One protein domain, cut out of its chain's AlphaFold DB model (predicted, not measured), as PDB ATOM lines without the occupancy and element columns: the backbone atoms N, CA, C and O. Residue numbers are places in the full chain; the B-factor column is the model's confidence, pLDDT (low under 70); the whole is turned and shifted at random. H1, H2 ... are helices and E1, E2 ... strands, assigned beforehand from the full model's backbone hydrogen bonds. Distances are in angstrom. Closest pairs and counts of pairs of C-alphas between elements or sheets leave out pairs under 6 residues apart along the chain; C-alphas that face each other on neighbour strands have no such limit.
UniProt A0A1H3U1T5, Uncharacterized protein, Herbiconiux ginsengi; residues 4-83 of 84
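AT A GLANCE: This is residues 4 to 83 of the 84 residues of an uncharacterized protein of Herbiconiux ginsengi (UniProt A0A1H3U1T5). What does the shape look like? A short ribbon of two parallel strands, E1 and E2, lies in the middle, with the long helix H1 alongside it on one side and a group of three helices, H2, H3 and H4, on the other. What makes it up? The 80 printed residues hold four named helices and two named strands, in the order H1, E1, H2, E2, H3, H4, and the class is mostly helix; the sheet's order is E1, E2, parallel. How large is it? It is compact, with a radius of gyration of the C-alphas of 13.2 A, and its C-alphas span 38 by 30 by 21 A.

HOW THE PARTS SIT: Where does H1, residues 4 to 25, come nearest the strands E1, residues 32 to 35, and E2, residues 63 to 66? Its closest C-alpha pairs are Cys 10 and Ile 33, 7.1 A apart, and Glu 11 and Thr 64, 6.6 A apart. H1 touches no helix. How do the strands pair? E1 and E2 are parallel at 25 degrees, with N 33 and O 63 at 2.9 A and N 65 and O 33 at 2.8 A, within hydrogen-bond range. With H2, residues 42 to 54, between them they form a strand-helix-strand unit, two parallel neighbour strands joined through a helix, with a left-handed crossover. What do the last helices touch? H2 touches H3, residues 67 to 72, with its residues 44 to 48 alone, about perpendicular at 77 degrees; the closest C-alphas, of Arg 48 and Ile 70, are 7.5 A apart. H2 touches H4, residues 75 to 81, with its residues 48 to 52 alone, at a steep tilt of 69.5 degrees, only just short of about perpendicular, the same way; the closest C-alphas, of Arg 52 and Ile 75, are 6.2 A apart. Are the helix backbones complete? Every O i to N i+4 pair is within hydrogen-bond range in H1, H2 and H4, and 1 of 2 in H3.

IN THESE COORDINATES: Where does the first element lie? H1 runs 31.1 A from C-alpha 4 at (32.583, 31.127, 9.985) to C-alpha 25 at (11.729, 40.677, -10.994). How long are the others? E1 measures 10.0 A, H2 18.5 A, E2 10.2 A, H3 8.8 A and H4 10.1 A, where H4 ends with C-alpha 81 at (38.896, 44.482, -1.929).

THE WHOLE: Which C-alphas are farthest apart? Those of Gly 26 and Asp 40, at 39.8 A. Is it unbroken? The printed part has no cut, and no link is long. Where is confidence low? The pLDDT is under 70 at residues 57 to 61 and 81 to 83, against a mean of 85.1 for the printed part.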
ATOM      1  N   TRP A   4      32.499  31.734  11.317       80.44
ATOM      2  CA  TRP A   4      32.583  31.127   9.985       80.44
ATOM      3  C   TRP A   4      31.336  30.305   9.611       80.44
ATOM      4  O   TRP A   4      31.007  30.184   8.432       80.44
ATOM      5  N   VAL A   5      30.619  29.755  10.601       87.12
ATOM      6  CA  VAL A   5      29.345  29.051  10.373       87.12
ATOM      7  C   VAL A   5      28.255  30.059  10.025       87.12
ATOM      8  O   VAL A   5      27.535  29.852   9.052       87.12
ATOM      9  N   LEU A   6      28.162  31.161  10.781       84.94
ATOM     10  CA  LEU A   6      27.235  32.262  10.489       84.94
ATOM     11  C   LEU A   6      27.471  32.809   9.084       84.94
ATOM     12  O   LEU A   6      26.528  32.916   8.308       84.94
ATOM     13  N   ARG A   7      28.734  33.067   8.741       83.62
ATOM     14  CA  ARG A   7      29.125  33.558   7.422       83.62
ATOM     15  C   ARG A   7      28.661  32.628   6.300       83.62
ATOM     16  O   ARG A   7      27.972  33.090   5.402       83.62
ATOM     17  N   ARG A   8      28.917  31.318   6.394       85.62
ATOM     18  CA  ARG A   8      28.425  30.345   5.394       85.62
ATOM     19  C   ARG A   8      26.904  30.300   5.283       85.62
ATOM     20  O   ARG A   8      26.365  30.123   4.194       85.62
ATOM     21  N   MET A   9      26.196  30.411   6.406       87.38
ATOM     22  CA  MET A   9      24.734  30.459   6.386       87.38
ATOM     23  C   MET A   9      24.239  31.728   5.689       87.38
ATOM     24  O   MET A   9      23.313  31.649   4.885       87.38
ATOM     25  N   CYS A  10      24.878  32.869   5.951       86.75
ATOM     26  CA  CYS A  10      24.591  34.134   5.285       86.75
ATOM     27  C   CYS A  10      24.872  34.063   3.784       86.75
ATOM     28  O   CYS A  10      23.973  34.388   3.024       86.75
ATOM     29  N   GLU A  11      26.018  33.529   3.360       85.00
ATOM     30  CA  GLU A  11      26.351  33.298   1.943       85.00
ATOM     31  C   GLU A  11      25.305  32.390   1.252       85.00
ATOM     32  O   GLU A  11      24.910  32.605   0.107       85.00
ATOM     33  N   SER A  12      24.767  31.387   1.957       86.75
ATOM     34  CA  SER A  12      23.686  30.547   1.419       86.75
ATOM     35  C   SER A  12      22.349  31.290   1.306       86.75
ATOM     36  O   SER A  12      21.631  31.138   0.314       86.75
ATOM     37  N   VAL A  13      21.988  32.088   2.314       86.88
ATOM     38  CA  VAL A  13      20.765  32.910   2.305       86.88
ATOM     39  C   VAL A  13      20.846  33.984   1.225       86.88
ATOM     40  O   VAL A  13      19.876  34.201   0.505       86.88
ATOM     41  N   GLU A  14      22.012  34.596   1.081       85.44
ATOM     42  CA  GLU A  14      22.354  35.567   0.057       85.44
ATOM     43  C   GLU A  14      22.050  35.024  -1.341       85.44
ATOM     44  O   GLU A  14      21.224  35.601  -2.049       85.44
ATOM     45  N   GLY A  15      22.628  33.873  -1.703       83.44
ATOM     46  CA  GLY A  15      22.389  33.254  -3.008       83.44
ATOM     47  C   GLY A  15      20.907  32.958  -3.252       83.44
ATOM     48  O   GLY A  15      20.394  33.165  -4.348       83.44
ATOM     49  N   ARG A  16      20.168  32.553  -2.210       87.31
ATOM     50  CA  ARG A  16      18.720  32.316  -2.312       87.31
ATOM     51  C   ARG A  16      17.926  33.598  -2.543       87.31
ATOM     52  O   ARG A  16      17.003  33.575  -3.354       87.31
ATOM     53  N   ILE A  17      18.245  34.680  -1.834       86.31
ATOM     54  CA  ILE A  17      17.588  35.984  -2.002       86.31
ATOM     55  C   ILE A  17      17.879  36.523  -3.401       86.31
ATOM     56  O   ILE A  17      16.950  36.914  -4.106       86.31
ATOM     57  N   HIS A  18      19.147  36.463  -3.816       85.31
ATOM     58  CA  HIS A  18      19.591  36.893  -5.131       85.31
ATOM     59  C   HIS A  18      18.826  36.161  -6.239       85.31
ATOM     60  O   HIS A  18      18.104  36.790  -7.011       85.31
ATOM     61  N   SER A  19      18.884  34.824  -6.258       85.94
ATOM     62  CA  SER A  19      18.196  34.021  -7.274       85.94
ATOM     63  C   SER A  19      16.678  34.178  -7.227       85.94
ATOM     64  O   SER A  19      16.017  34.066  -8.258       85.94
ATOM     65  N   ASN A  20      16.091  34.411  -6.049       87.94
ATOM     66  CA  ASN A  20      14.656  34.641  -5.946       87.94
ATOM     67  C   ASN A  20      14.260  35.967  -6.610       87.94
ATOM     68  O   ASN A  20      13.344  35.969  -7.429       87.94
ATOM     69  N   ILE A  21      14.953  37.061  -6.298       85.38
ATOM     70  CA  ILE A  21      14.623  38.384  -6.837       85.38
ATOM     71  C   ILE A  21      14.927  38.453  -8.332       85.38
ATOM     72  O   ILE A  21      14.078  38.903  -9.098       85.38
ATOM     73  N   GLU A  22      16.069  37.926  -8.769       86.19
ATOM     74  CA  GLU A  22      16.415  37.870 -10.189       86.19
ATOM     75  C   GLU A  22      15.350  37.102 -10.984       86.19
ATOM     76  O   GLU A  22      14.862  37.575 -12.010       86.19
ATOM     77  N   ARG A  23      14.894  35.960 -10.456       88.75
ATOM     78  CA  ARG A  23      13.869  35.136 -11.104       88.75
ATOM     79  C   ARG A  23      12.494  35.802 -11.170       88.75
ATOM     80  O   ARG A  23      11.792  35.607 -12.159       88.75
ATOM     81  N   HIS A  24      12.071  36.515 -10.125       90.06
ATOM     82  CA  HIS A  24      10.721  37.096 -10.066       90.06
ATOM     83  C   HIS A  24      10.639  38.492 -10.686       90.06
ATOM     84  O   HIS A  24       9.595  38.857 -11.221       90.06
ATOM     85  N   CYS A  25      11.718  39.268 -10.612       87.94
ATOM     86  CA  CYS A  25      11.729  40.677 -10.994       87.94
ATOM     87  C   CYS A  25      12.608  40.963 -12.218       87.94
ATOM     88  O   CYS A  25      12.642  42.107 -12.669       87.94
ATOM     89  N   GLY A  26      13.354  39.977 -12.737       85.88
ATOM     90  CA  GLY A  26      14.283  40.174 -13.858       85.88
ATOM     91  C   GLY A  26      15.370  41.211 -13.563       85.88
ATOM     92  O   GLY A  26      15.870  41.855 -14.480       85.88
ATOM     93  N   THR A  27      15.672  41.433 -12.283       82.94
ATOM     94  CA  THR A  27      16.544  42.510 -11.811       82.94
ATOM     95  C   THR A  27      17.640  41.931 -10.931       82.94
ATOM     96  O   THR A  27      17.358  41.172 -10.004       82.94
ATOM     97  N   TYR A  28      18.881  42.322 -11.208       80.94
ATOM     98  CA  TYR A  28      20.034  42.002 -10.377       80.94
ATOM     99  C   TYR A  28      20.056  42.910  -9.145       80.94
ATOM    100  O   TYR A  28      19.869  44.122  -9.262       80.94
ATOM    101  N   ILE A  29      20.310  42.337  -7.970       79.81
ATOM    102  CA  ILE A  29      20.446  43.095  -6.724       79.81
ATOM    103  C   ILE A  29      21.803  42.855  -6.077       79.81
ATOM    104  O   ILE A  29      22.358  41.760  -6.132       79.81
ATOM    105  N   ILE A  30      22.300  43.883  -5.399       80.19
ATOM    106  CA  ILE A  30      23.492  43.806  -4.560       80.19
ATOM    107  C   ILE A  30      23.015  43.754  -3.109       80.19
ATOM    108  O   ILE A  30      22.353  44.676  -2.632       80.19
ATOM    109  N   LEU A  31      23.342  42.669  -2.412       83.81
ATOM    110  CA  LEU A  31      23.070  42.490  -0.985       83.81
ATOM    111  C   LEU A  31      24.387  42.587  -0.207       83.81
ATOM    112  O   LEU A  31      25.361  41.905  -0.514       83.81
ATOM    113  N   THR A  32      24.403  43.426   0.823       86.25
ATOM    114  CA  THR A  32      25.481  43.459   1.813       86.25
ATOM    115  C   THR A  32      24.923  42.945   3.131       86.25
ATOM    116  O   THR A  32      24.027  43.564   3.707       86.25
ATOM    117  N   ILE A  33      25.435  41.812   3.606       88.50
ATOM    118  CA  ILE A  33      25.080  41.246   4.909       88.50
ATOM    119  C   ILE A  33      26.179  41.611   5.903       88.50
ATOM    120  O   ILE A  33      27.355  41.390   5.632       88.50
ATOM    121  N   LEU A  34      25.800  42.147   7.062       90.25
ATOM    122  CA  LEU A  34      26.743  42.524   8.110       90.25
ATOM    123  C   LEU A  34      26.547  41.677   9.372       90.25
ATOM    124  O   LEU A  34      25.478  41.680   9.980       90.25
ATOM    125  N   LEU A  35      27.606  40.986   9.790       91.62
ATOM    126  CA  LEU A  35      27.675  40.246  11.046       91.62
ATOM    127  C   LEU A  35      28.238  41.148  12.151       91.62
ATOM    128  O   LEU A  35      29.447  41.338  12.260       91.62
ATOM    129  N   VAL A  36      27.362  41.690  12.998       91.00
ATOM    130  CA  VAL A  36      27.706  42.687  14.038       91.00
ATOM    131  C   VAL A  36      28.130  42.080  15.386       91.00
ATOM    132  O   VAL A  36      27.915  42.666  16.447       91.00
ATOM    133  N   ASN A  37      28.692  40.870  15.378       88.25
ATOM    134  CA  ASN A  37      29.067  40.191  16.617       88.25
ATOM    135  C   ASN A  37      30.256  40.894  17.294       88.25
ATOM    136  O   ASN A  37      31.264  41.155  16.645       88.25
ATOM    137  N   GLY A  38      30.151  41.155  18.600       85.56
ATOM    138  CA  GLY A  38      31.211  41.830  19.357       85.56
ATOM    139  C   GLY A  38      31.382  43.315  19.027       85.56
ATOM    140  O   GLY A  38      32.470  43.836  19.231       85.56
ATOM    141  N   CYS A  39      30.339  43.981  18.519       91.44
ATOM    142  CA  CYS A  39      30.349  45.427  18.314       91.44
ATOM    143  C   CYS A  39      30.474  46.168  19.653       91.44
ATOM    144  O   CYS A  39      29.587  46.084  20.506       91.44
ATOM    145  N   ASP A  40      31.583  46.879  19.820       94.00
ATOM    146  CA  ASP A  40      31.935  47.697  20.978       94.00
ATOM    147  C   ASP A  40      31.765  49.203  20.722       94.00
ATOM    148  O   ASP A  40      31.659  49.969  21.680       94.00
ATOM    149  N   ASP A  41      31.631  49.615  19.455       95.12
ATOM    150  CA  ASP A  41      31.334  50.994  19.047       95.12
ATOM    151  C   ASP A  41      30.083  51.087  18.138       95.12
ATOM    152  O   ASP A  41      30.169  51.091  16.901       95.12
ATOM    153  N   PRO A  42      28.880  51.205  18.737       93.62
ATOM    154  CA  PRO A  42      27.628  51.356  17.995       93.62
ATOM    155  C   PRO A  42      27.541  52.644  17.164       93.62
ATOM    156  O   PRO A  42      26.854  52.656  16.142       93.62
ATOM    157  N   ALA A  43      28.214  53.721  17.580       96.25
ATOM    158  CA  ALA A  43      28.178  55.000  16.871       96.25
ATOM    159  C   ALA A  43      28.998  54.919  15.579       96.25
ATOM    160  O   ALA A  43      28.566  55.395  14.524       96.25
ATOM    161  N   LEU A  44      30.153  54.251  15.629       94.50
ATOM    162  CA  LEU A  44      30.919  53.941  14.432       94.50
ATOM    163  C   LEU A  44      30.140  53.000  13.507       94.50
ATOM    164  O   LEU A  44      30.119  53.233  12.298       94.50
ATOM    165  N   LEU A  45      29.457  51.984  14.044       94.38
ATOM    166  CA  LEU A  45      28.594  51.106  13.248       94.38
ATOM    167  C   LEU A  45      27.512  51.893  12.494       94.38
ATOM    168  O   LEU A  45      27.370  51.729  11.279       94.38
ATOM    169  N   GLU A  46      26.789  52.774  13.184       94.75
ATOM    170  CA  GLU A  46      25.797  53.660  12.568       94.75
ATOM    171  C   GLU A  46      26.433  54.519  11.468       94.75
ATOM    172  O   GLU A  46      25.940  54.555  10.337       94.75
ATOM    173  N   HIS A  47      27.574  55.145  11.763       94.88
ATOM    174  CA  HIS A  47      28.306  55.957  10.800       94.88
ATOM    175  C   HIS A  47      28.706  55.155   9.550       94.88
ATOM    176  O   HIS A  47      28.537  55.640   8.429       94.88
ATOM    177  N   ARG A  48      29.192  53.916   9.709       93.19
ATOM    178  CA  ARG A  48      29.568  53.028   8.594       93.19
ATOM    179  C   ARG A  48      28.368  52.667   7.723       93.19
ATOM    180  O   ARG A  48      28.486  52.709   6.497       93.19
ATOM    181  N   ILE A  49      27.231  52.344   8.338       91.56
ATOM    182  CA  ILE A  49      25.986  52.022   7.629       91.56
ATOM    183  C   ILE A  49      25.486  53.245   6.858       91.56
ATOM    184  O   ILE A  49      25.205  53.144   5.663       91.56
ATOM    185  N   HIS A  50      25.434  54.410   7.505       91.56
ATOM    186  CA  HIS A  50      24.983  55.646   6.871       91.56
ATOM    187  C   HIS A  50      25.899  56.053   5.712       91.56
ATOM    188  O   HIS A  50      25.436  56.350   4.613       91.56
ATOM    189  N   HIS A  51      27.215  55.993   5.923       90.12
ATOM    190  CA  HIS A  51      28.197  56.261   4.878       90.12
ATOM    191  C   HIS A  51      28.013  55.328   3.674       90.12
ATOM    192  O   HIS A  51      28.061  55.783   2.536       90.12
ATOM    193  N   ARG A  52      27.755  54.033   3.900       87.56
ATOM    194  CA  ARG A  52      27.483  53.074   2.821       87.56
ATOM    195  C   ARG A  52      26.187  53.384   2.072       87.56
ATOM    196  O   ARG A  52      26.182  53.294   0.851       87.56
ATOM    197  N   ALA A  53      25.121  53.758   2.775       86.19
ATOM    198  CA  ALA A  53      23.833  54.084   2.161       86.19
ATOM    199  C   ALA A  53      23.897  55.317   1.240       86.19
ATOM    200  O   ALA A  53      23.112  55.421   0.302       86.19
ATOM    201  N   LEU A  54      24.832  56.237   1.499       88.00
ATOM    202  CA  LEU A  54      25.061  57.426   0.675       88.00
ATOM    203  C   LEU A  54      25.980  57.184  -0.527       88.00
ATOM    204  O   LEU A  54      26.049  58.032  -1.419       88.00
ATOM    205  N   GLN A  55      26.720  56.076  -0.554       82.19
ATOM    206  CA  GLN A  55      27.585  55.767  -1.685       82.19
ATOM    207  C   GLN A  55      26.755  55.290  -2.883       82.19
ATOM    208  O   GLN A  55      25.766  54.576  -2.699       82.19
ATOM    209  N   PRO A  56      27.160  55.635  -4.120       75.88
ATOM    210  CA  PRO A  56      26.589  55.018  -5.308       75.88
ATOM    211  C   PRO A  56      26.707  53.500  -5.203       75.88
ATOM    212  O   PRO A  56      27.697  52.995  -4.667       75.88
ATOM    213  N   GLN A  57      25.727  52.783  -5.749       66.75
ATOM    214  CA  GLN A  57      25.872  51.351  -5.989       66.75
ATOM    215  C   GLN A  57      27.103  51.172  -6.889       66.75
ATOM    216  O   GLN A  57      27.070  51.537  -8.065       66.75
ATOM    217  N   GLY A  58      28.225  50.741  -6.308       62.69
ATOM    218  CA  GLY A  58      29.454  50.486  -7.046       62.69
ATOM    219  C   GLY A  58      29.322  49.207  -7.865       62.69
ATOM    220  O   GLY A  58      28.271  48.563  -7.872       62.69
ATOM    221  N   ILE A  59      30.417  48.779  -8.499       57.41
ATOM    222  CA  ILE A  59      30.572  47.387  -8.958       57.41
ATOM    223  C   ILE A  59      30.805  46.526  -7.710       57.41
ATOM    224  O   ILE A  59      31.860  45.937  -7.508       57.41
ATOM    225  N   ASP A  60      29.844  46.557  -6.802       64.50
ATOM    226  CA  ASP A  60      29.853  45.753  -5.607       64.50
ATOM    227  C   ASP A  60      29.150  44.465  -5.980       64.50
ATOM    228  O   ASP A  60      28.059  44.474  -6.553       64.50
ATOM    229  N   ALA A  61      29.772  43.345  -5.673       66.62
ATOM    230  CA  ALA A  61      29.061  42.094  -5.719       66.62
ATOM    231  C   ALA A  61      28.622  41.710  -4.311       66.62
ATOM    232  O   ALA A  61      28.976  42.328  -3.300       66.62
ATOM    233  N   THR A  62      27.679  40.788  -4.297       80.06
ATOM    234  CA  THR A  62      26.961  40.407  -3.101       80.06
ATOM    235  C   THR A  62      27.942  39.821  -2.083       80.06
ATOM    236  O   THR A  62      28.796  39.013  -2.445       80.06
ATOM    237  N   ILE A  63      27.907  40.316  -0.842       84.81
ATOM    238  CA  ILE A  63      28.962  40.027   0.134       84.81
ATOM    239  C   ILE A  63      28.443  39.971   1.569       84.81
ATOM    240  O   ILE A  63      27.580  40.751   1.985       84.81
ATOM    241  N   THR A  64      29.048  39.080   2.352       88.25
ATOM    242  CA  THR A  64      28.925  39.040   3.809       88.25
ATOM    243  C   THR A  64      30.205  39.571   4.458       88.25
ATOM    244  O   THR A  64      31.281  39.017   4.238       88.25
ATOM    245  N   LEU A  65      30.073  40.614   5.280       89.19
ATOM    246  CA  LEU A  65      31.151  41.253   6.038       89.19
ATOM    247  C   LEU A  65      30.925  41.108   7.545       89.19
ATOM    248  O   LEU A  65      29.796  40.972   8.020       89.19
ATOM    249  N   THR A  66      32.002  41.179   8.310       91.06
ATOM    250  CA  THR A  66      32.011  41.156   9.777       91.06
ATOM    251  C   THR A  66      32.224  42.554  10.348       91.06
ATOM    252  O   THR A  66      32.783  43.429   9.684       91.06
ATOM    253  N   TRP A  67      31.814  42.770  11.603       92.31
ATOM    254  CA  TRP A  67      32.121  44.003  12.337       92.31
ATOM    255  C   TRP A  67      33.615  44.321  12.286       92.31
ATOM    256  O   TRP A  67      33.995  45.420  11.909       92.31
ATOM    257  N   LYS A  68      34.456  43.324  12.563       90.25
ATOM    258  CA  LYS A  68      35.910  43.473  12.631       90.25
ATOM    259  C   LYS A  68      36.539  43.945  11.314       90.25
ATOM    260  O   LYS A  68      37.523  44.676  11.329       90.25
ATOM    261  N   GLU A  69      35.976  43.539  10.177       90.06
ATOM    262  CA  GLU A  69      36.417  44.011   8.858       90.06
ATOM    263  C   GLU A  69      36.036  45.487   8.641       90.06
ATOM    264  O   GLU A  69      36.860  46.282   8.187       90.06
ATOM    265  N   ILE A  70      34.815  45.882   9.017       92.69
ATOM    266  CA  ILE A  70      34.304  47.241   8.765       92.69
ATOM    267  C   ILE A  70      34.662  48.259   9.861       92.69
ATOM    268  O   ILE A  70      34.520  49.470   9.677       92.69
ATOM    269  N   GLU A  71      35.128  47.788  11.011       93.00
ATOM    270  CA  GLU A  71      35.735  48.610  12.052       93.00
ATOM    271  C   GLU A  71      36.983  49.293  11.469       93.00
ATOM    272  O   GLU A  71      37.118  50.519  11.500       93.00
ATOM    273  N   GLN A  72      37.826  48.505  10.795       90.12
ATOM    274  CA  GLN A  72      39.100  48.948  10.231       90.12
ATOM    275  C   GLN A  72      38.945  49.798   8.965       90.12
ATOM    276  O   GLN A  72      39.751  50.701   8.733       90.12
ATOM    277  N   ALA A  73      37.916  49.553   8.150       89.06
ATOM    278  CA  ALA A  73      37.730  50.255   6.882       89.06
ATOM    279  C   ALA A  73      36.251  50.473   6.506       89.06
ATOM    280  O   ALA A  73      35.371  49.739   6.947       89.06
ATOM    281  N   PRO A  74      35.928  51.474   5.661       88.12
ATOM    282  CA  PRO A  74      34.564  51.665   5.173       88.12
ATOM    283  C   PRO A  74      34.016  50.419   4.461       88.12
ATOM    284  O   PRO A  74      34.749  49.734   3.746       88.12
ATOM    285  N   ILE A  75      32.705  50.179   4.580       88.94
ATOM    286  CA  ILE A  75      32.021  49.017   3.982       88.94
ATOM    287  C   ILE A  75      32.309  48.900   2.478       88.94
ATOM    288  O   ILE A  75      32.699  47.833   2.023       88.94
ATOM    289  N   GLY A  76      32.176  49.993   1.715       84.69
ATOM    290  CA  GLY A  76      32.408  49.968   0.265       84.69
ATOM    291  C   GLY A  76      33.856  49.644  -0.122       84.69
ATOM    292  O   GLY A  76      34.090  48.920  -1.082       84.69
ATOM    293  N   TYR A  77      34.836  50.115   0.654       84.00
ATOM    294  CA  TYR A  77      36.249  49.802   0.412       84.00
ATOM    295  C   TYR A  77      36.557  48.330   0.713       84.00
ATOM    296  O   TYR A  77      37.210  47.646  -0.069       84.00
ATOM    297  N   THR A  78      36.035  47.835   1.835       85.44
ATOM    298  CA  THR A  78      36.184  46.437   2.255       85.44
ATOM    299  C   THR A  78      35.542  45.490   1.241       85.44
ATOM    300  O   THR A  78      36.153  44.500   0.854       85.44
ATOM    301  N   ALA A  79      34.343  45.831   0.760       82.50
ATOM    302  CA  ALA A  79      33.631  45.050  -0.243       82.50
ATOM    303  C   ALA A  79      34.391  44.973  -1.576       82.50
ATOM    304  O   ALA A  79      34.532  43.886  -2.129       82.50
ATOM    305  N   ALA A  80      34.934  46.095  -2.058       78.12
ATOM    306  CA  ALA A  80      35.697  46.134  -3.306       78.12
ATOM    307  C   ALA A  80      36.982  45.286  -3.251       78.12
ATOM    308  O   ALA A  80      37.340  44.642  -4.235       78.12
ATOM    309  N   ASN A  81      37.657  45.245  -2.099       69.19
ATOM    310  CA  ASN A  81      38.896  44.482  -1.929       69.19
ATOM    311  C   ASN A  81      38.685  42.965  -1.824       69.19
ATOM    312  O   ASN A  81      39.642  42.217  -1.987       69.19
ATOM    313  N   HIS A  82      37.462  42.492  -1.566       65.50
ATOM    314  CA  HIS A  82      37.171  41.053  -1.495       65.50
ATOM    315  C   HIS A  82      37.105  40.377  -2.875       65.50
ATOM    316  O   HIS A  82      37.018  39.153  -2.952       65.50
ATOM    317  N   TYR A  83      37.132  41.172  -3.949       50.56
ATOM    318  CA  TYR A  83      37.036  40.732  -5.345       50.56
ATOM    319  C   TYR A  83      38.374  40.745  -6.104       50.56
ATOM    320  O   TYR A  83      38.374  40.472  -7.306       50.56
TER     321      TYR A  83